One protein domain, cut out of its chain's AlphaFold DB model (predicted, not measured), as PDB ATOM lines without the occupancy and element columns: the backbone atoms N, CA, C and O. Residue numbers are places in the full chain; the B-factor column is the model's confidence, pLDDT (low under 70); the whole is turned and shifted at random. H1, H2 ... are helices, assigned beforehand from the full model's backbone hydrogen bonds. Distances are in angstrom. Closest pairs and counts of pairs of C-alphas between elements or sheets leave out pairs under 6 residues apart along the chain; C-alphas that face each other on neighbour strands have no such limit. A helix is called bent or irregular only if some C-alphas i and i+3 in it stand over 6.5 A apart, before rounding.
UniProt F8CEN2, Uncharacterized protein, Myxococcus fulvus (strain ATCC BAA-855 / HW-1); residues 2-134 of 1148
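Overview. This is residues 2 to 134 of the 1148 residues of an uncharacterized protein of Myxococcus fulvus (strain ATCC BAA-855 / HW-1) (UniProt F8CEN2). Picture an up-and-down bundle of five helices, H1, H3, H4, H5 and H6, each running against the one before it in the chain, with H4 in the middle. H1 and H3 pack on one side of H4, the long pair H5 and H6 on the other, and the short H2 sits across the end of H4 where H1 finishes. The printed part has 133 residues with six named helices, H1 to H6 in chain order, and no named strand; the class is all helix. It is compact, with a radius of gyration of the C-alphas of 15.4 A, and spans 51 by 37 by 23 A.

Arrangement. Start with H1, residues 2 to 16, which touches H4, residues 48 to 66, the hub with five helices touching it; look at the closest C-alphas, Ser 16 and Leu 61, 5.0 A apart, at a shallow tilt of 29 degrees, the same way. H2, residues 22 to 27, touches H1 only at the corner, and only just, with 3 pairs of C-alphas within 8 A; it touches residues 61 to 65 of H4, closest at the C-alphas of Val 22 and Val 65, 6.0 A, at a steep tilt of 65 degrees. H3, residues 29 to 38, forms a hairpin with H4, closest at the C-alphas of Ile 36 and Tyr 54, 6.4 A. H4 and H5, residues 75 to 99, form the next hairpin, with the C-alphas of Ala 51 and Leu 99 closest at 5.8 A. H5 and H6, residues 110 to 129, form another, at a shallow tilt of 8 degrees, opposite ways, closest at the C-alphas of Leu 96 and Phe 112, 6.9 A. H6 touches residues 59 to 66 of H4, where the C-alphas of Phe 66 and Phe 123 are closest, 4.5 A apart. H1 is apart from H5 and H6. In H2, H3, H5 and H6 every O i to N i+4 pair is within hydrogen-bond range; in H1 9 of 11 are, in H4 13 of 15.

Along the chain. Find C-alpha 2 at (200.631, 175.713, 281.866); from there H1 runs 20.7 A to Ser 16. H2 is 8.6 A long and H3 14.3 A. H4 runs 27.1 A from C-alpha 48 at (206.121, 185.529, 294.366) and is irregular, C-alphas 49 and 52 being 7.2 A apart. H5 is 34.4 A long, and H6 runs 28.7 A to C-alpha 129 at (197.705, 215.061, 273.708).

Size, cuts and confidence. The C-alphas farthest apart are those of Gln 44 and Gln 132, 51.4 A. The printed part has no cut and no long link. Mean pLDDT of the printed part is 78.3; look for values under 70 at residues 2 to 6, 39 to 52, 107, 110 and 132 to 134.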
ATOM      1  N   GLU A   2     200.087 175.415 283.219       43.94
ATOM      2  CA  GLU A   2     200.631 175.713 281.866       43.94
ATOM      3  C   GLU A   2     199.698 176.624 281.043       43.94
ATOM      4  O   GLU A   2     200.167 177.495 280.315       43.94
ATOM      5  N   HIS A   3     198.377 176.490 281.216       48.75
ATOM      6  CA  HIS A   3     197.387 177.355 280.560       48.75
ATOM      7  C   HIS A   3     197.444 178.827 281.001       48.75
ATOM      8  O   HIS A   3     197.243 179.710 280.173       48.75
ATOM      9  N   ASP A   4     197.773 179.095 282.266       54.75
ATOM     10  CA  ASP A   4     197.738 180.448 282.835       54.75
ATOM     11  C   ASP A   4     198.991 181.241 282.432       54.75
ATOM     12  O   ASP A   4     198.923 182.392 282.001       54.75
ATOM     13  N   ARG A   5     200.156 180.585 282.438       59.03
ATOM     14  CA  ARG A   5     201.376 181.150 281.852       59.03
ATOM     15  C   ARG A   5     201.216 181.387 280.345       59.03
ATOM     16  O   ARG A   5     201.645 182.422 279.842       59.03
ATOM     17  N   SER A   6     200.536 180.470 279.648       65.06
ATOM     18  CA  SER A   6     200.275 180.597 278.215       65.06
ATOM     19  C   SER A   6     199.470 181.852 277.885       65.06
ATOM     20  O   SER A   6     199.854 182.548 276.957       65.06
ATOM     21  N   PHE A   7     198.385 182.187 278.592       73.56
ATOM     22  CA  PHE A   7     197.589 183.375 278.239       73.56
ATOM     23  C   PHE A   7     198.376 184.684 278.438       73.56
ATOM     24  O   PHE A   7     198.395 185.538 277.548       73.56
ATOM     25  N   LEU A   8     199.118 184.808 279.545       72.12
ATOM     26  CA  LEU A   8     199.969 185.975 279.790       72.12
ATOM     27  C   LEU A   8     201.062 186.130 278.715       72.12
ATOM     28  O   LEU A   8     201.255 187.227 278.194       72.12
ATOM     29  N   GLU A   9     201.755 185.042 278.360       71.06
ATOM     30  CA  GLU A   9     202.867 185.059 277.396       71.06
ATOM     31  C   GLU A   9     202.403 185.141 275.931       71.06
ATOM     32  O   GLU A   9     203.099 185.729 275.107       71.06
ATOM     33  N   THR A  10     201.240 184.574 275.585       74.56
ATOM     34  CA  THR A  10     200.766 184.477 274.186       74.56
ATOM     35  C   THR A  10     199.727 185.524 273.797       74.56
ATOM     36  O   THR A  10     199.571 185.782 272.606       74.56
ATOM     37  N   VAL A  11     199.045 186.152 274.763       80.31
ATOM     38  CA  VAL A  11     198.018 187.176 274.505       80.31
ATOM     39  C   VAL A  11     198.438 188.526 275.083       80.31
ATOM     40  O   VAL A  11     198.655 189.473 274.328       80.31
ATOM     41  N   CYS A  12     198.634 188.626 276.399       83.50
ATOM     42  CA  CYS A  12     198.847 189.926 277.047       83.50
ATOM     43  C   CYS A  12     200.237 190.524 276.787       83.50
ATOM     44  O   CYS A  12     200.354 191.718 276.507       83.50
ATOM     45  N   HIS A  13     201.298 189.714 276.813       82.00
ATOM     46  CA  HIS A  13     202.650 190.196 276.540       82.00
ATOM     47  C   HIS A  13     202.820 190.707 275.092       82.00
ATOM     48  O   HIS A  13     203.307 191.827 274.928       82.00
ATOM     49  N   PRO A  14     202.350 190.014 274.034       84.31
ATOM     50  CA  PRO A  14     202.401 190.542 272.670       84.31
ATOM     51  C   PRO A  14     201.676 191.880 272.498       84.31
ATOM     52  O   PRO A  14     202.177 192.760 271.800       84.31
ATOM     53  N   LEU A  15     200.542 192.086 273.177       85.44
ATOM     54  CA  LEU A  15     199.797 193.353 273.136       85.44
ATOM     55  C   LEU A  15     200.587 194.539 273.718       85.44
ATOM     56  O   LEU A  15     200.327 195.693 273.345       85.44
ATOM     57  N   SER A  16     201.557 194.259 274.597       78.75
ATOM     58  CA  SER A  16     202.442 195.255 275.213       78.75
ATOM     59  C   SER A  16     203.539 195.762 274.267       78.75
ATOM     60  O   SER A  16     204.069 196.845 274.486       78.75
ATOM     61  N   LEU A  17     203.831 195.044 273.173       77.62
ATOM     62  CA  LEU A  17     204.915 195.382 272.244       77.62
ATOM     63  C   LEU A  17     204.604 196.652 271.436       77.62
ATOM     64  O   LEU A  17     203.485 196.832 270.950       77.62
ATOM     65  N   ASP A  18     205.604 197.513 271.233       73.38
ATOM     66  CA  ASP A  18     205.441 198.849 270.627       73.38
ATOM     67  C   ASP A  18     204.806 198.841 269.228       73.38
ATOM     68  O   ASP A  18     204.076 199.760 268.866       73.38
ATOM     69  N   HIS A  19     205.038 197.788 268.441       78.12
ATOM     70  CA  HIS A  19     204.520 197.674 267.074       78.12
ATOM     71  C   HIS A  19     203.025 197.307 267.000       78.12
ATOM     72  O   HIS A  19     202.427 197.401 265.928       78.12
ATOM     73  N   VAL A  20     202.403 196.883 268.108       78.44
ATOM     74  CA  VAL A  20     200.965 196.569 268.151       78.44
ATOM     75  C   VAL A  20     200.155 197.856 268.302       78.44
ATOM     76  O   VAL A  20     200.434 198.673 269.177       78.44
ATOM     77  N   GLN A  21     199.118 198.040 267.485       82.56
ATOM     78  CA  GLN A  21     198.285 199.245 267.534       82.56
ATOM     79  C   GLN A  21     197.527 199.372 268.863       82.56
ATOM     80  O   GLN A  21     196.906 198.416 269.325       82.56
ATOM     81  N   VAL A  22     197.486 200.583 269.432       85.00
ATOM     82  CA  VAL A  22     196.807 200.850 270.716       85.00
ATOM     83  C   VAL A  22     195.312 200.518 270.670       85.00
ATOM     84  O   VAL A  22     194.764 200.066 271.668       85.00
ATOM     85  N   ALA A  23     194.654 200.690 269.518       82.25
ATOM     86  CA  ALA A  23     193.246 200.324 269.354       82.25
ATOM     87  C   ALA A  23     193.000 198.827 269.620       82.25
ATOM     88  O   ALA A  23     192.014 198.478 270.264       82.25
ATOM     89  N   VAL A  24     193.930 197.966 269.191       85.19
ATOM     90  CA  VAL A  24     193.883 196.520 269.451       85.19
ATOM     91  C   VAL A  24     194.160 196.250 270.928       85.19
ATOM     92  O   VAL A  24     193.397 195.541 271.570       85.19
ATOM     93  N   THR A  25     195.190 196.877 271.504       86.25
ATOM     94  CA  THR A  25     195.494 196.749 272.940       86.25
ATOM     95  C   THR A  25     194.305 197.155 273.821       86.25
ATOM     96  O   THR A  25     193.999 196.457 274.778       86.25
ATOM     97  N   ARG A  26     193.595 198.240 273.482       86.19
ATOM     98  CA  ARG A  26     192.422 198.724 274.230       86.19
ATOM     99  C   ARG A  26     191.240 197.749 274.159       86.19
ATOM    100  O   ARG A  26     190.496 197.665 275.125       86.19
ATOM    101  N   GLN A  27     191.083 197.006 273.060       86.00
ATOM    102  CA  GLN A  27     190.013 196.011 272.909       86.00
ATOM    103  C   GLN A  27     190.186 194.804 273.846       86.00
ATOM    104  O   GLN A  27     189.193 194.268 274.319       86.00
ATOM    105  N   PHE A  28     191.430 194.403 274.120       87.06
ATOM    106  CA  PHE A  28     191.764 193.237 274.952       87.06
ATOM    107  C   PHE A  28     192.249 193.611 276.366       87.06
ATOM    108  O   PHE A  28     192.672 192.741 277.124       87.06
ATOM    109  N   LEU A  29     192.224 194.901 276.729       87.94
ATOM    110  CA  LEU A  29     192.759 195.372 278.009       87.94
ATOM    111  C   LEU A  29     192.008 194.760 279.193       87.94
ATOM    112  O   LEU A  29     192.650 194.238 280.101       87.94
ATOM    113  N   ASP A  30     190.674 194.793 279.160       86.25
ATOM    114  CA  ASP A  30     189.843 194.269 280.246       86.25
ATOM    115  C   ASP A  30     190.061 192.765 280.433       86.25
ATOM    116  O   ASP A  30     190.264 192.331 281.561       86.25
ATOM    117  N   GLU A  31     190.156 191.994 279.341       87.69
ATOM    118  CA  GLU A  31     190.455 190.554 279.391       87.69
ATOM    119  C   GLU A  31     191.824 190.273 280.033       87.69
ATOM    120  O   GLU A  31     191.971 189.344 280.828       87.69
ATOM    121  N   CYS A  32     192.837 191.089 279.725       86.44
ATOM    122  CA  CYS A  32     194.159 190.957 280.334       86.44
ATOM    123  C   CYS A  32     194.178 191.354 281.815       86.44
ATOM    124  O   CYS A  32     194.838 190.683 282.606       86.44
ATOM    125  N   LEU A  33     193.462 192.412 282.209       86.31
ATOM    126  CA  LEU A  33     193.346 192.804 283.616       86.31
ATOM    127  C   LEU A  33     192.524 191.781 284.416       86.31
ATOM    128  O   LEU A  33     192.948 191.399 285.502       86.31
ATOM    129  N   ASP A  34     191.416 191.276 283.859       84.75
ATOM    130  CA  ASP A  34     190.612 190.182 284.422       84.75
ATOM    131  C   ASP A  34     191.468 188.946 284.683       84.75
ATOM    132  O   ASP A  34     191.386 188.336 285.750       84.75
ATOM    133  N   PHE A  35     192.292 188.574 283.705       81.88
ATOM    134  CA  PHE A  35     193.171 187.424 283.829       81.88
ATOM    135  C   PHE A  35     194.206 187.610 284.946       81.88
ATOM    136  O   PHE A  35     194.393 186.708 285.759       81.88
ATOM    137  N   ILE A  36     194.853 188.779 285.008       77.12
ATOM    138  CA  ILE A  36     195.865 189.090 286.029       77.12
ATOM    139  C   ILE A  36     195.246 189.087 287.432       77.12
ATOM    140  O   ILE A  36     195.835 188.539 288.360       77.12
ATOM    141  N   GLU A  37     194.040 189.637 287.589       76.31
ATOM    142  CA  GLU A  37     193.368 189.698 288.889       76.31
ATOM    143  C   GLU A  37     192.897 188.349 289.419       76.31
ATOM    144  O   GLU A  37     192.919 188.125 290.629       76.31
ATOM    145  N   ASN A  38     192.457 187.467 288.524       73.50
ATOM    146  CA  ASN A  38     191.876 186.174 288.881       73.50
ATOM    147  C   ASN A  38     192.882 185.016 288.799       73.50
ATOM    148  O   ASN A  38     192.491 183.859 288.978       73.50
ATOM    149  N   ALA A  39     194.159 185.297 288.521       65.12
ATOM    150  CA  ALA A  39     195.194 184.277 288.459       65.12
ATOM    151  C   ALA A  39     195.296 183.540 289.816       65.12
ATOM    152  O   ALA A  39     195.498 184.178 290.854       65.12
ATOM    153  N   PRO A  40     195.131 182.203 289.852       55.66
ATOM    154  CA  PRO A  40     195.064 181.462 291.105       55.66
ATOM    155  C   PRO A  40     196.407 181.470 291.845       55.66
ATOM    156  O   PRO A  40     197.443 181.102 291.292       55.66
ATOM    157  N   LEU A  41     196.362 181.826 293.131       55.28
ATOM    158  CA  LEU A  41     197.463 181.662 294.080       55.28
ATOM    159  C   LEU A  41     197.721 180.171 294.296       55.28
ATOM    160  O   LEU A  41     196.868 179.484 294.858       55.28
ATOM    161  N   ASP A  42     198.882 179.659 293.886       52.12
ATOM    162  CA  ASP A  42     199.297 178.313 294.283       52.12
ATOM    163  C   ASP A  42     199.518 178.297 295.811       52.12
ATOM    164  O   ASP A  42     200.405 179.009 296.296       52.12
ATOM    165  N   PRO A  43     198.772 177.489 296.590       48.50
ATOM    166  CA  PRO A  43     198.963 177.388 298.036       48.50
ATOM    167  C   PRO A  43     200.367 176.907 298.443       48.50
ATOM    168  O   PRO A  43     200.747 177.072 299.600       48.50
ATOM    169  N   GLN A  44     201.113 176.272 297.529       45.38
ATOM    170  CA  GLN A  44     202.450 175.721 297.764       45.38
ATOM    171  C   GLN A  44     203.590 176.646 297.313       45.38
ATOM    172  O   GLN A  44     204.660 176.600 297.918       45.38
ATOM    173  N   CYS A  45     203.378 177.477 296.286       49.56
ATOM    174  CA  CYS A  45     204.414 178.353 295.713       49.56
ATOM    175  C   CYS A  45     204.191 179.854 295.977       49.56
ATOM    176  O   CYS A  45     205.134 180.637 295.855       49.56
ATOM    177  N   GLY A  46     202.973 180.269 296.342       56.88
ATOM    178  CA  GLY A  46     202.596 181.677 296.491       56.88
ATOM    179  C   GLY A  46     202.623 182.469 295.172       56.88
ATOM    180  O   GLY A  46     202.882 181.932 294.097       56.88
ATOM    181  N   LEU A  47     202.352 183.776 295.254       57.34
ATOM    182  CA  LEU A  47     202.361 184.711 294.113       57.34
ATOM    183  C   LEU A  47     203.771 185.148 293.684       57.34
ATOM    184  O   LEU A  47     203.958 185.634 292.569       57.34
ATOM    185  N   GLN A  48     204.772 184.981 294.557       56.34
ATOM    186  CA  GLN A  48     206.121 185.529 294.366       56.34
ATOM    187  C   GLN A  48     206.798 185.198 293.021       56.34
ATOM    188  O   GLN A  48     207.416 186.103 292.459       56.34
ATOM    189  N   PRO A  49     206.692 183.976 292.455       57.44
ATOM    190  CA  PRO A  49     207.331 183.666 291.172       57.44
ATOM    191  C   PRO A  49     206.712 184.411 289.977       57.44
ATOM    192  O   PRO A  49     207.356 184.539 288.937       57.44
ATOM    193  N   TYR A  50     205.468 184.887 290.109       63.00
ATOM    194  CA  TYR A  50     204.661 185.442 289.017       63.00
ATOM    195  C   TYR A  50     204.333 186.932 289.184       63.00
ATOM    196  O   TYR A  50     203.978 187.589 288.205       63.00
ATOM    197  N   ALA A  51     204.512 187.483 290.389       66.25
ATOM    198  CA  ALA A  51     204.235 188.882 290.701       66.25
ATOM    199  C   ALA A  51     204.994 189.853 289.778       66.25
ATOM    200  O   ALA A  51     204.406 190.805 289.275       66.25
ATOM    201  N   LEU A  52     206.273 189.581 289.492       67.69
ATOM    202  CA  LEU A  52     207.099 190.405 288.600       67.69
ATOM    203  C   LEU A  52     206.572 190.417 287.145       67.69
ATOM    204  O   LEU A  52     206.270 191.501 286.648       67.69
ATOM    205  N   PRO A  53     206.373 189.264 286.467       71.44
ATOM    206  CA  PRO A  53     205.757 189.233 285.137       71.44
ATOM    207  C   PRO A  53     204.381 189.909 285.054       71.44
ATOM    208  O   PRO A  53     204.116 190.640 284.101       71.44
ATOM    209  N   TYR A  54     203.502 189.683 286.036       77.69
ATOM    210  CA  TYR A  54     202.164 190.287 286.058       77.69
ATOM    211  C   TYR A  54     202.225 191.808 286.194       77.69
ATOM    212  O   TYR A  54     201.512 192.541 285.498       77.69
ATOM    213  N   ARG A  55     203.129 192.295 287.039       77.00
ATOM    214  CA  ARG A  55     203.390 193.718 287.229       77.00
ATOM    215  C   ARG A  55     203.941 194.373 285.965       77.00
ATOM    216  O   ARG A  55     203.387 195.368 285.508       77.00
ATOM    217  N   ASP A  56     204.961 193.787 285.346       78.88
ATOM    218  CA  ASP A  56     205.603 194.365 284.162       78.88
ATOM    219  C   ASP A  56     204.645 194.409 282.955       78.88
ATOM    220  O   ASP A  56     204.564 195.425 282.252       78.88
ATOM    221  N   VAL A  57     203.863 193.344 282.738       82.19
ATOM    222  CA  VAL A  57     202.865 193.287 281.655       82.19
ATOM    223  C   VAL A  57     201.731 194.287 281.895       82.19
ATOM    224  O   VAL A  57     201.397 195.043 280.979       82.19
ATOM    225  N   SER A  58     201.165 194.343 283.107       86.44
ATOM    226  CA  SER A  58     200.070 195.275 283.420       86.44
ATOM    227  C   SER A  58     200.494 196.737 283.271       86.44
ATOM    228  O   SER A  58     199.800 197.504 282.603       86.44
ATOM    229  N   ILE A  59     201.662 197.119 283.802       86.25
ATOM    230  CA  ILE A  59     202.178 198.489 283.689       86.25
ATOM    231  C   ILE A  59     202.421 198.859 282.228       86.25
ATOM    232  O   ILE A  59     202.033 199.946 281.801       86.25
ATOM    233  N   THR A  60     203.037 197.973 281.442       84.19
ATOM    234  CA  THR A  60     203.366 198.266 280.038       84.19
ATOM    235  C   THR A  60     202.102 198.427 279.189       84.19
ATOM    236  O   THR A  60     202.002 199.378 278.410       84.19
ATOM    237  N   LEU A  61     201.101 197.558 279.380       88.50
ATOM    238  CA  LEU A  61     199.806 197.655 278.700       88.50
ATOM    239  C   LEU A  61     199.065 198.946 279.061       88.50
ATOM    240  O   LEU A  61     198.655 199.693 278.169       88.50
ATOM    241  N   LEU A  62     198.927 199.234 280.356       91.50
ATOM    242  CA  LEU A  62     198.217 200.418 280.836       91.50
ATOM    243  C   LEU A  62     198.920 201.699 280.396       91.50
ATOM    244  O   LEU A  62     198.277 202.579 279.833       91.50
ATOM    245  N   LYS A  63     200.247 201.781 280.544       88.25
ATOM    246  CA  LYS A  63     201.049 202.919 280.073       88.25
ATOM    247  C   LYS A  63     200.814 203.188 278.587       88.25
ATOM    248  O   LYS A  63     200.641 204.341 278.199       88.25
ATOM    249  N   LYS A  64     200.773 202.138 277.763       86.44
ATOM    250  CA  LYS A  64     200.526 202.240 276.320       86.44
ATOM    251  C   LYS A  64     199.115 202.740 275.996       86.44
ATOM    252  O   LYS A  64     198.961 203.587 275.119       86.44
ATOM    253  N   VAL A  65     198.092 202.245 276.695       90.25
ATOM    254  CA  VAL A  65     196.693 202.667 276.482       90.25
ATOM    255  C   VAL A  65     196.434 204.082 277.002       90.25
ATOM    256  O   VAL A  65     195.672 204.828 276.381       90.25
ATOM    257  N   PHE A  66     197.056 204.446 278.122       91.12
ATOM    258  CA  PHE A  66     196.909 205.742 278.774       91.12
ATOM    259  C   PHE A  66     197.656 206.856 278.054       91.12
ATOM    260  O   PHE A  66     197.099 207.933 277.915       91.12
ATOM    261  N   ALA A  67     198.859 206.597 277.535       84.62
ATOM    262  CA  ALA A  67     199.636 207.597 276.803       84.62
ATOM    263  C   ALA A  67     199.075 207.923 275.407       84.62
ATOM    264  O   ALA A  67     199.574 208.832 274.749       84.62
ATOM    265  N   ALA A  68     198.078 207.177 274.924       84.12
ATOM    266  CA  ALA A  68     197.457 207.432 273.633       84.12
ATOM    267  C   ALA A  68     196.350 208.495 273.734       84.12
ATOM    268  O   ALA A  68     195.583 208.469 274.699       84.12
ATOM    269  N   PRO A  69     196.176 209.354 272.708       83.12
ATOM    270  CA  PRO A  69     195.089 210.326 272.684       83.12
ATOM    271  C   PRO A  69     193.713 209.673 272.910       83.12
ATOM    272  O   PRO A  69     193.380 208.636 272.327       83.12
ATOM    273  N   HIS A  70     192.884 210.303 273.739       83.75
ATOM    274  CA  HIS A  70     191.523 209.879 274.087       83.75
ATOM    275  C   HIS A  70     190.461 210.398 273.105       83.75
ATOM    276  O   HIS A  70     189.273 210.159 273.307       83.75
ATOM    277  N   GLY A  71     190.880 211.081 272.036       80.94
ATOM    278  CA  GLY A  71     189.996 211.622 271.005       80.94
ATOM    279  C   GLY A  71     189.445 213.019 271.328       80.94
ATOM    280  O   GLY A  71     189.787 213.597 272.358       80.94
ATOM    281  N   PRO A  72     188.614 213.589 270.437       80.88
ATOM    282  CA  PRO A  72     188.108 214.951 270.577       80.88
ATOM    283  C   PRO A  72     187.117 215.083 271.738       80.88
ATOM    284  O   PRO A  72     186.411 214.133 272.080       80.88
ATOM    285  N   SER A  73     187.027 216.284 272.305       79.31
ATOM    286  CA  SER A  73     186.127 216.618 273.415       79.31
ATOM    287  C   SER A  73     184.665 216.247 273.136       79.31
ATOM    288  O   SER A  73     184.179 216.357 272.010       79.31
ATOM    289  N   GLY A  74     183.943 215.855 274.185       84.31
ATOM    290  CA  GLY A  74     182.540 215.441 274.120       84.31
ATOM    291  C   GLY A  74     182.297 214.099 274.811       84.31
ATOM    292  O   GLY A  74     183.186 213.552 275.464       84.31
ATOM    293  N   ALA A  75     181.092 213.545 274.642       85.50
ATOM    294  CA  ALA A  75     180.653 212.334 275.347       85.50
ATOM    295  C   ALA A  75     181.565 211.112 275.106       85.50
ATOM    296  O   ALA A  75     181.826 210.340 276.022       85.50
ATOM    297  N   SER A  76     182.102 210.966 273.889       85.69
ATOM    298  CA  SER A  76     183.047 209.896 273.528       85.69
ATOM    299  C   SER A  76     184.341 209.947 274.354       85.69
ATOM    300  O   SER A  76     184.769 208.941 274.930       85.69
ATOM    301  N   ARG A  77     184.949 211.137 274.468       87.44
ATOM    302  CA  ARG A  77     186.151 211.322 275.284       87.44
ATOM    303  C   ARG A  77     185.844 211.150 276.761       87.44
ATOM    304  O   ARG A  77     186.600 210.467 277.437       87.44
ATOM    305  N   GLN A  78     184.727 211.696 277.241       88.50
ATOM    306  CA  GLN A  78     184.295 211.511 278.628       88.50
ATOM    307  C   GLN A  78     184.178 210.020 278.980       88.50
ATOM    308  O   GLN A  78     184.740 209.584 279.981       88.50
ATOM    309  N   GLN A  79     183.556 209.208 278.118       88.62
ATOM    310  CA  GLN A  79     183.484 207.760 278.325       88.62
ATOM    311  C   GLN A  79     184.871 207.100 278.326       88.62
ATOM    312  O   GLN A  79     185.147 206.225 279.143       88.62
ATOM    313  N   THR A  80     185.770 207.534 277.439       89.62
ATOM    314  CA  THR A  80     187.152 207.027 277.398       89.62
ATOM    315  C   THR A  80     187.912 207.354 278.689       89.62
ATOM    316  O   THR A  80     188.641 206.506 279.201       89.62
ATOM    317  N   LEU A  81     187.730 208.559 279.237       92.06
ATOM    318  CA  LEU A  81     188.316 208.969 280.513       92.06
ATOM    319  C   LEU A  81     187.770 208.131 281.670       92.06
ATOM    320  O   LEU A  81     188.561 207.627 282.464       92.06
ATOM    321  N   VAL A  82     186.450 207.921 281.726       91.56
ATOM    322  CA  VAL A  82     185.799 207.051 282.720       91.56
ATOM    323  C   VAL A  82     186.383 205.634 282.678       91.56
ATOM    324  O   VAL A  82     186.785 205.109 283.716       91.56
ATOM    325  N   ASN A  83     186.508 205.036 281.489       89.19
ATOM    326  CA  ASN A  83     187.033 203.676 281.330       89.19
ATOM    327  C   ASN A  83     188.511 203.564 281.743       89.19
ATOM    328  O   ASN A  83     188.913 202.608 282.408       89.19
ATOM    329  N   ASN A  84     189.332 204.553 281.382       91.88
ATOM    330  CA  ASN A  84     190.746 204.559 281.745       91.88
ATOM    331  C   ASN A  84     190.960 204.760 283.247       91.88
ATOM    332  O   ASN A  84     191.793 204.081 283.844       91.88
ATOM    333  N   LEU A  85     190.187 205.655 283.864       92.31
ATOM    334  CA  LEU A  85     190.192 205.857 285.309       92.31
ATOM    335  C   LEU A  85     189.755 204.584 286.055       92.31
ATOM    336  O   LEU A  85     190.378 204.218 287.049       92.31
ATOM    337  N   ALA A  86     188.757 203.859 285.537       90.00
ATOM    338  CA  ALA A  86     188.355 202.559 286.074       90.00
ATOM    339  C   ALA A  86     189.469 201.503 285.945       90.00
ATOM    340  O   ALA A  86     189.738 200.781 286.902       90.00
ATOM    341  N   SER A  87     190.168 201.456 284.806       91.00
ATOM    342  CA  SER A  87     191.304 200.542 284.591       91.00
ATOM    343  C   SER A  87     192.475 200.835 285.538       91.00
ATOM    344  O   SER A  87     193.115 199.916 286.047       91.00
ATOM    345  N   LEU A  88     192.750 202.117 285.802       91.50
ATOM    346  CA  LEU A  88     193.786 202.532 286.747       91.50
ATOM    347  C   LEU A  88     193.410 202.178 288.187       91.50
ATOM    348  O   LEU A  88     194.255 201.698 288.940       91.50
ATOM    349  N   GLU A  89     192.149 202.388 288.565       90.06
ATOM    350  CA  GLU A  89     191.653 202.028 289.892       90.06
ATOM    351  C   GLU A  89     191.745 200.526 290.145       90.06
ATOM    352  O   GLU A  89     192.227 200.083 291.190       90.06
ATOM    353  N   ARG A  90     191.336 199.756 289.141       88.75
ATOM    354  CA  ARG A  90     191.420 198.305 289.113       88.75
ATOM    355  C   ARG A  90     192.854 197.826 289.364       88.75
ATOM    356  O   ARG A  90     193.122 197.130 290.346       88.75
ATOM    357  N   TRP A  91     193.800 198.326 288.566       90.31
ATOM    358  CA  TRP A  91     195.225 198.045 288.745       90.31
ATOM    359  C   TRP A  91     195.742 198.456 290.126       90.31
ATOM    360  O   TRP A  91     196.418 197.667 290.777       90.31
ATOM    361  N   ARG A  92     195.420 199.663 290.604       89.94
ATOM    362  CA  ARG A  92     195.904 200.179 291.893       89.94
ATOM    363  C   ARG A  92     195.450 199.292 293.049       89.94
ATOM    364  O   ARG A  92     196.246 198.988 293.936       89.94
ATOM    365  N   SER A  93     194.176 198.906 293.050       86.94
ATOM    366  CA  SER A  93     193.583 198.027 294.057       86.94
ATOM    367  C   SER A  93     194.282 196.667 294.103       86.94
ATOM    368  O   SER A  93     194.653 196.208 295.186       86.94
ATOM    369  N   HIS A  94     194.480 196.039 292.940       85.88
ATOM    370  CA  HIS A  94     195.158 194.749 292.840       85.88
ATOM    371  C   HIS A  94     196.645 194.866 293.200       85.88
ATOM    372  O   HIS A  94     197.148 194.099 294.012       85.88
ATOM    373  N   SER A  95     197.343 195.871 292.671       85.88
ATOM    374  CA  SER A  95     198.771 196.082 292.911       85.88
ATOM    375  C   SER A  95     199.080 196.273 294.398       85.88
ATOM    376  O   SER A  95     199.930 195.571 294.937       85.88
ATOM    377  N   LEU A  96     198.335 197.139 295.094       85.25
ATOM    378  CA  LEU A  96     198.561 197.404 296.518       85.25
ATOM    379  C   LEU A  96     198.352 196.152 297.385       85.25
ATOM    380  O   LEU A  96     199.226 195.800 298.174       85.25
ATOM    381  N   ARG A  97     197.208 195.476 297.218       82.25
ATOM    382  CA  ARG A  97     196.796 194.367 298.095       82.25
ATOM    383  C   ARG A  97     197.442 193.033 297.745       82.25
ATOM    384  O   ARG A  97     197.683 192.224 298.629       82.25
ATOM    385  N   VAL A  98     197.659 192.783 296.457       79.00
ATOM    386  CA  VAL A  98     198.014 191.455 295.940       79.00
ATOM    387  C   VAL A  98     199.475 191.394 295.504       79.00
ATOM    388  O   VAL A  98     200.154 190.429 295.829       79.00
ATOM    389  N   LEU A  99     199.981 192.411 294.796       78.12
ATOM    390  CA  LEU A  99     201.372 192.406 294.313       78.12
ATOM    391  C   LEU A  99     202.367 192.914 295.361       78.12
ATOM    392  O   LEU A  99     203.493 192.426 295.416       78.12
ATOM    393  N   HIS A 100     201.952 193.889 296.172       79.50
ATOM    394  CA  HIS A 100     202.782 194.522 297.200       79.50
ATOM    395  C   HIS A 100     202.400 194.122 298.633       79.50
ATOM    396  O   HIS A 100     203.082 194.546 299.562       79.50
ATOM    397  N   GLU A 101     201.348 193.311 298.804       78.69
ATOM    398  CA  GLU A 101     200.880 192.770 300.095       78.69
ATOM    399  C   GLU A 101     200.740 193.840 301.201       78.69
ATOM    400  O   GLU A 101     201.064 193.600 302.365       78.69
ATOM    401  N   SER A 102     200.271 195.041 300.839       79.06
ATOM    402  CA  SER A 102     200.066 196.150 301.776       79.06
ATOM    403  C   SER A 102     198.581 196.364 302.061       79.06
ATOM    404  O   SER A 102     197.777 196.522 301.139       79.06
ATOM    405  N   ASP A 103     198.234 196.425 303.345       74.69
ATOM    406  CA  ASP A 103     196.866 196.684 303.811       74.69
ATOM    407  C   ASP A 103     196.549 198.186 303.934       74.69
ATOM    408  O   ASP A 103     195.379 198.567 303.973       74.69
ATOM    409  N   ASP A 104     197.572 199.047 303.968       80.44
ATOM    410  CA  ASP A 104     197.423 200.503 304.045       80.44
ATOM    411  C   ASP A 104     198.403 201.259 303.122       80.44
ATOM    412  O   ASP A 104     199.298 200.680 302.496       80.44
ATOM    413  N   TYR A 105     198.204 202.575 303.007       82.75
ATOM    414  CA  TYR A 105     199.042 203.460 302.192       82.75
ATOM    415  C   TYR A 105     200.253 204.033 302.938       82.75
ATOM    416  O   TYR A 105     201.126 204.616 302.302       82.75
ATOM    417  N   LEU A 106     200.334 203.921 304.264       75.50
ATOM    418  CA  LEU A 106     201.496 204.412 305.014       75.50
ATOM    419  C   LEU A 106     202.653 203.400 304.968       75.50
ATOM    420  O   LEU A 106     203.813 203.801 304.971       75.50
ATOM    421  N   GLY A 107     202.338 202.108 304.877       69.25
ATOM    422  CA  GLY A 107     203.268 200.990 304.739       69.25
ATOM    423  C   GLY A 107     203.521 200.539 303.298       69.25
ATOM    424  O   GLY A 107     204.324 199.630 303.089       69.25
ATOM    425  N   ALA A 108     202.876 201.163 302.304       76.44
ATOM    426  CA  ALA A 108     203.033 200.786 300.902       76.44
ATOM    427  C   ALA A 108     204.495 200.958 300.432       76.44
ATOM    428  O   ALA A 108     205.093 202.018 300.657       76.44
ATOM    429  N   PRO A 109     205.085 199.955 299.752       71.00
ATOM    430  CA  PRO A 109     206.491 199.994 299.375       71.00
ATOM    431  C   PRO A 109     206.766 201.086 298.327       71.00
ATOM    432  O   PRO A 109     205.916 201.353 297.475       71.00
ATOM    433  N   PRO A 110     207.981 201.666 298.296       65.25
ATOM    434  CA  PRO A 110     208.360 202.703 297.331       65.25
ATOM    435  C   PRO A 110     208.051 202.381 295.865       65.25
ATOM    436  O   PRO A 110     207.684 203.260 295.088       65.25
ATOM    437  N   GLN A 111     208.181 201.108 295.494       72.69
ATOM    438  CA  GLN A 111     207.938 200.644 294.137       72.69
ATOM    439  C   GLN A 111     206.478 200.839 293.699       72.69
ATOM    440  O   GLN A 111     206.241 201.262 292.572       72.69
ATOM    441  N   PHE A 112     205.503 200.632 294.589       82.06
ATOM    442  CA  PHE A 112     204.091 200.900 294.295       82.06
ATOM    443  C   PHE A 112     203.866 202.366 293.891       82.06
ATOM    444  O   PHE A 112     203.166 202.655 292.917       82.06
ATOM    445  N   TRP A 113     204.496 203.298 294.612       77.81
ATOM    446  CA  TRP A 113     204.382 204.732 294.346       77.81
ATOM    447  C   TRP A 113     205.001 205.130 293.007       77.81
ATOM    448  O   TRP A 113     204.421 205.943 292.282       77.81
ATOM    449  N   GLU A 114     206.137 204.529 292.649       70.94
ATOM    450  CA  GLU A 114     206.760 204.738 291.342       70.94
ATOM    451  C   GLU A 114     205.845 204.265 290.205       70.94
ATOM    452  O   GLU A 114     205.618 204.996 289.239       70.94
ATOM    453  N   GLU A 115     205.273 203.072 290.331       80.62
ATOM    454  CA  GLU A 115     204.403 202.478 289.314       80.62
ATOM    455  C   GLU A 115     203.110 203.280 289.141       80.62
ATOM    456  O   GLU A 115     202.727 203.617 288.014       80.62
ATOM    457  N   LEU A 116     202.478 203.676 290.253       85.38
ATOM    458  CA  LEU A 116     201.301 204.541 290.239       85.38
ATOM    459  C   LEU A 116     201.620 205.883 289.576       85.38
ATOM    460  O   LEU A 116     200.838 206.378 288.763       85.38
ATOM    461  N   SER A 117     202.786 206.460 289.877       75.25
ATOM    462  CA  SER A 117     203.233 207.689 289.232       75.25
ATOM    463  C   SER A 117     203.414 207.516 287.725       75.25
ATOM    464  O   SER A 117     203.013 208.407 286.979       75.25
ATOM    465  N   VAL A 118     204.010 206.414 287.261       78.62
ATOM    466  CA  VAL A 118     204.213 206.152 285.826       78.62
ATOM    467  C   VAL A 118     202.877 206.098 285.089       78.62
ATOM    468  O   VAL A 118     202.738 206.702 284.023       78.62
ATOM    469  N   LEU A 119     201.889 205.409 285.658       87.38
ATOM    470  CA  LEU A 119     200.569 205.277 285.049       87.38
ATOM    471  C   LEU A 119     199.777 206.588 285.077       87.38
ATOM    472  O   LEU A 119     199.184 206.950 284.062       87.38
ATOM    473  N   MET A 120     199.828 207.338 286.182       85.94
ATOM    474  CA  MET A 120     199.216 208.670 286.281       85.94
ATOM    475  C   MET A 120     199.821 209.652 285.271       85.94
ATOM    476  O   MET A 120     199.086 210.372 284.597       85.94
ATOM    477  N   SER A 121     201.148 209.660 285.109       78.19
ATOM    478  CA  SER A 121     201.808 210.509 284.112       78.19
ATOM    479  C   SER A 121     201.445 210.113 282.682       78.19
ATOM    480  O   SER A 121     201.218 210.988 281.847       78.19
ATOM    481  N   ALA A 122     201.351 208.811 282.389       83.62
ATOM    482  CA  ALA A 122     200.890 208.336 281.087       83.62
ATOM    483  C   ALA A 122     199.440 208.757 280.814       83.62
ATOM    484  O   ALA A 122     199.155 209.224 279.716       83.62
ATOM    485  N   PHE A 123     198.561 208.652 281.816       89.62
ATOM    486  CA  PHE A 123     197.169 209.091 281.731       89.62
ATOM    487  C   PHE A 123     197.088 210.572 281.379       89.62
ATOM    488  O   PHE A 123     196.586 210.911 280.312       89.62
ATOM    489  N   TRP A 124     197.655 211.454 282.205       85.12
ATOM    490  CA  TRP A 124     197.597 212.897 281.961       85.12
ATOM    491  C   TRP A 124     198.209 213.296 280.618       85.12
ATOM    492  O   TRP A 124     197.646 214.143 279.925       85.12
ATOM    493  N   LYS A 125     199.310 212.649 280.212       80.56
ATOM    494  CA  LYS A 125     199.900 212.856 278.888       80.56
ATOM    495  C   LYS A 125     198.888 212.592 277.773       80.56
ATOM    496  O   LYS A 125     198.670 213.479 276.952       80.56
ATOM    497  N   GLY A 126     198.261 211.415 277.756       84.00
ATOM    498  CA  GLY A 126     197.277 211.078 276.728       84.00
ATOM    499  C   GLY A 126     196.111 212.064 276.710       84.00
ATOM    500  O   GLY A 126     195.654 212.470 275.633       84.00
ATOM    501  N   VAL A 127     195.654 212.510 277.891       86.25
ATOM    502  CA  VAL A 127     194.554 213.477 277.987       86.25
ATOM    503  C   VAL A 127     194.947 214.801 277.352       86.25
ATOM    504  O   VAL A 127     194.200 215.282 276.499       86.25
ATOM    505  N   TYR A 128     196.110 215.360 277.676       80.31
ATOM    506  CA  TYR A 128     196.562 216.616 277.074       80.31
ATOM    507  C   TYR A 128     196.863 216.490 275.571       80.31
ATOM    508  O   TYR A 128     196.448 217.364 274.807       80.31
ATOM    509  N   ASP A 129     197.446 215.368 275.128       76.81
ATOM    510  CA  ASP A 129     197.705 215.061 273.708       76.81
ATOM    511  C   ASP A 129     196.430 215.037 272.843       76.81
ATOM    512  O   ASP A 129     196.493 215.134 271.616       76.81
ATOM    513  N   SER A 130     195.260 214.905 273.473       77.69
ATOM    514  CA  SER A 130     193.964 214.881 272.788       77.69
ATOM    515  C   SER A 130     193.438 216.265 272.403       77.69
ATOM    516  O   SER A 130     192.645 216.357 271.470       77.69
ATOM    517  N   GLU A 131     193.836 217.327 273.115       73.69
ATOM    518  CA  GLU A 131     193.524 218.709 272.709       73.69
ATOM    519  C   GLU A 131     194.592 219.240 271.754       73.69
ATOM    520  O   GLU A 131     194.263 219.812 270.720       73.69
ATOM    521  N   GLN A 132     195.866 219.021 272.085       65.75
ATOM    522  CA  GLN A 132     196.995 219.475 271.287       65.75
ATOM    523  C   GLN A 132     198.099 218.421 271.328       65.75
ATOM    524  O   GLN A 132     198.643 218.139 272.393       65.75
ATOM    525  N   GLN A 133     198.457 217.865 270.168       57.44
ATOM    526  CA  GLN A 133     199.513 216.855 270.078       57.44
ATOM    527  C   GLN A 133     200.867 217.439 270.499       57.44
ATOM    528  O   GLN A 133     201.418 218.316 269.817       57.44
ATOM    529  N   ILE A 134     201.426 216.908 271.588       51.00
ATOM    530  CA  ILE A 134     202.775 217.216 272.062       51.00
ATOM    531  C   ILE A 134     203.769 216.746 270.985       51.00
ATOM    532  O   ILE A 134     203.901 215.554 270.715       51.00
TER     533      ILE A 134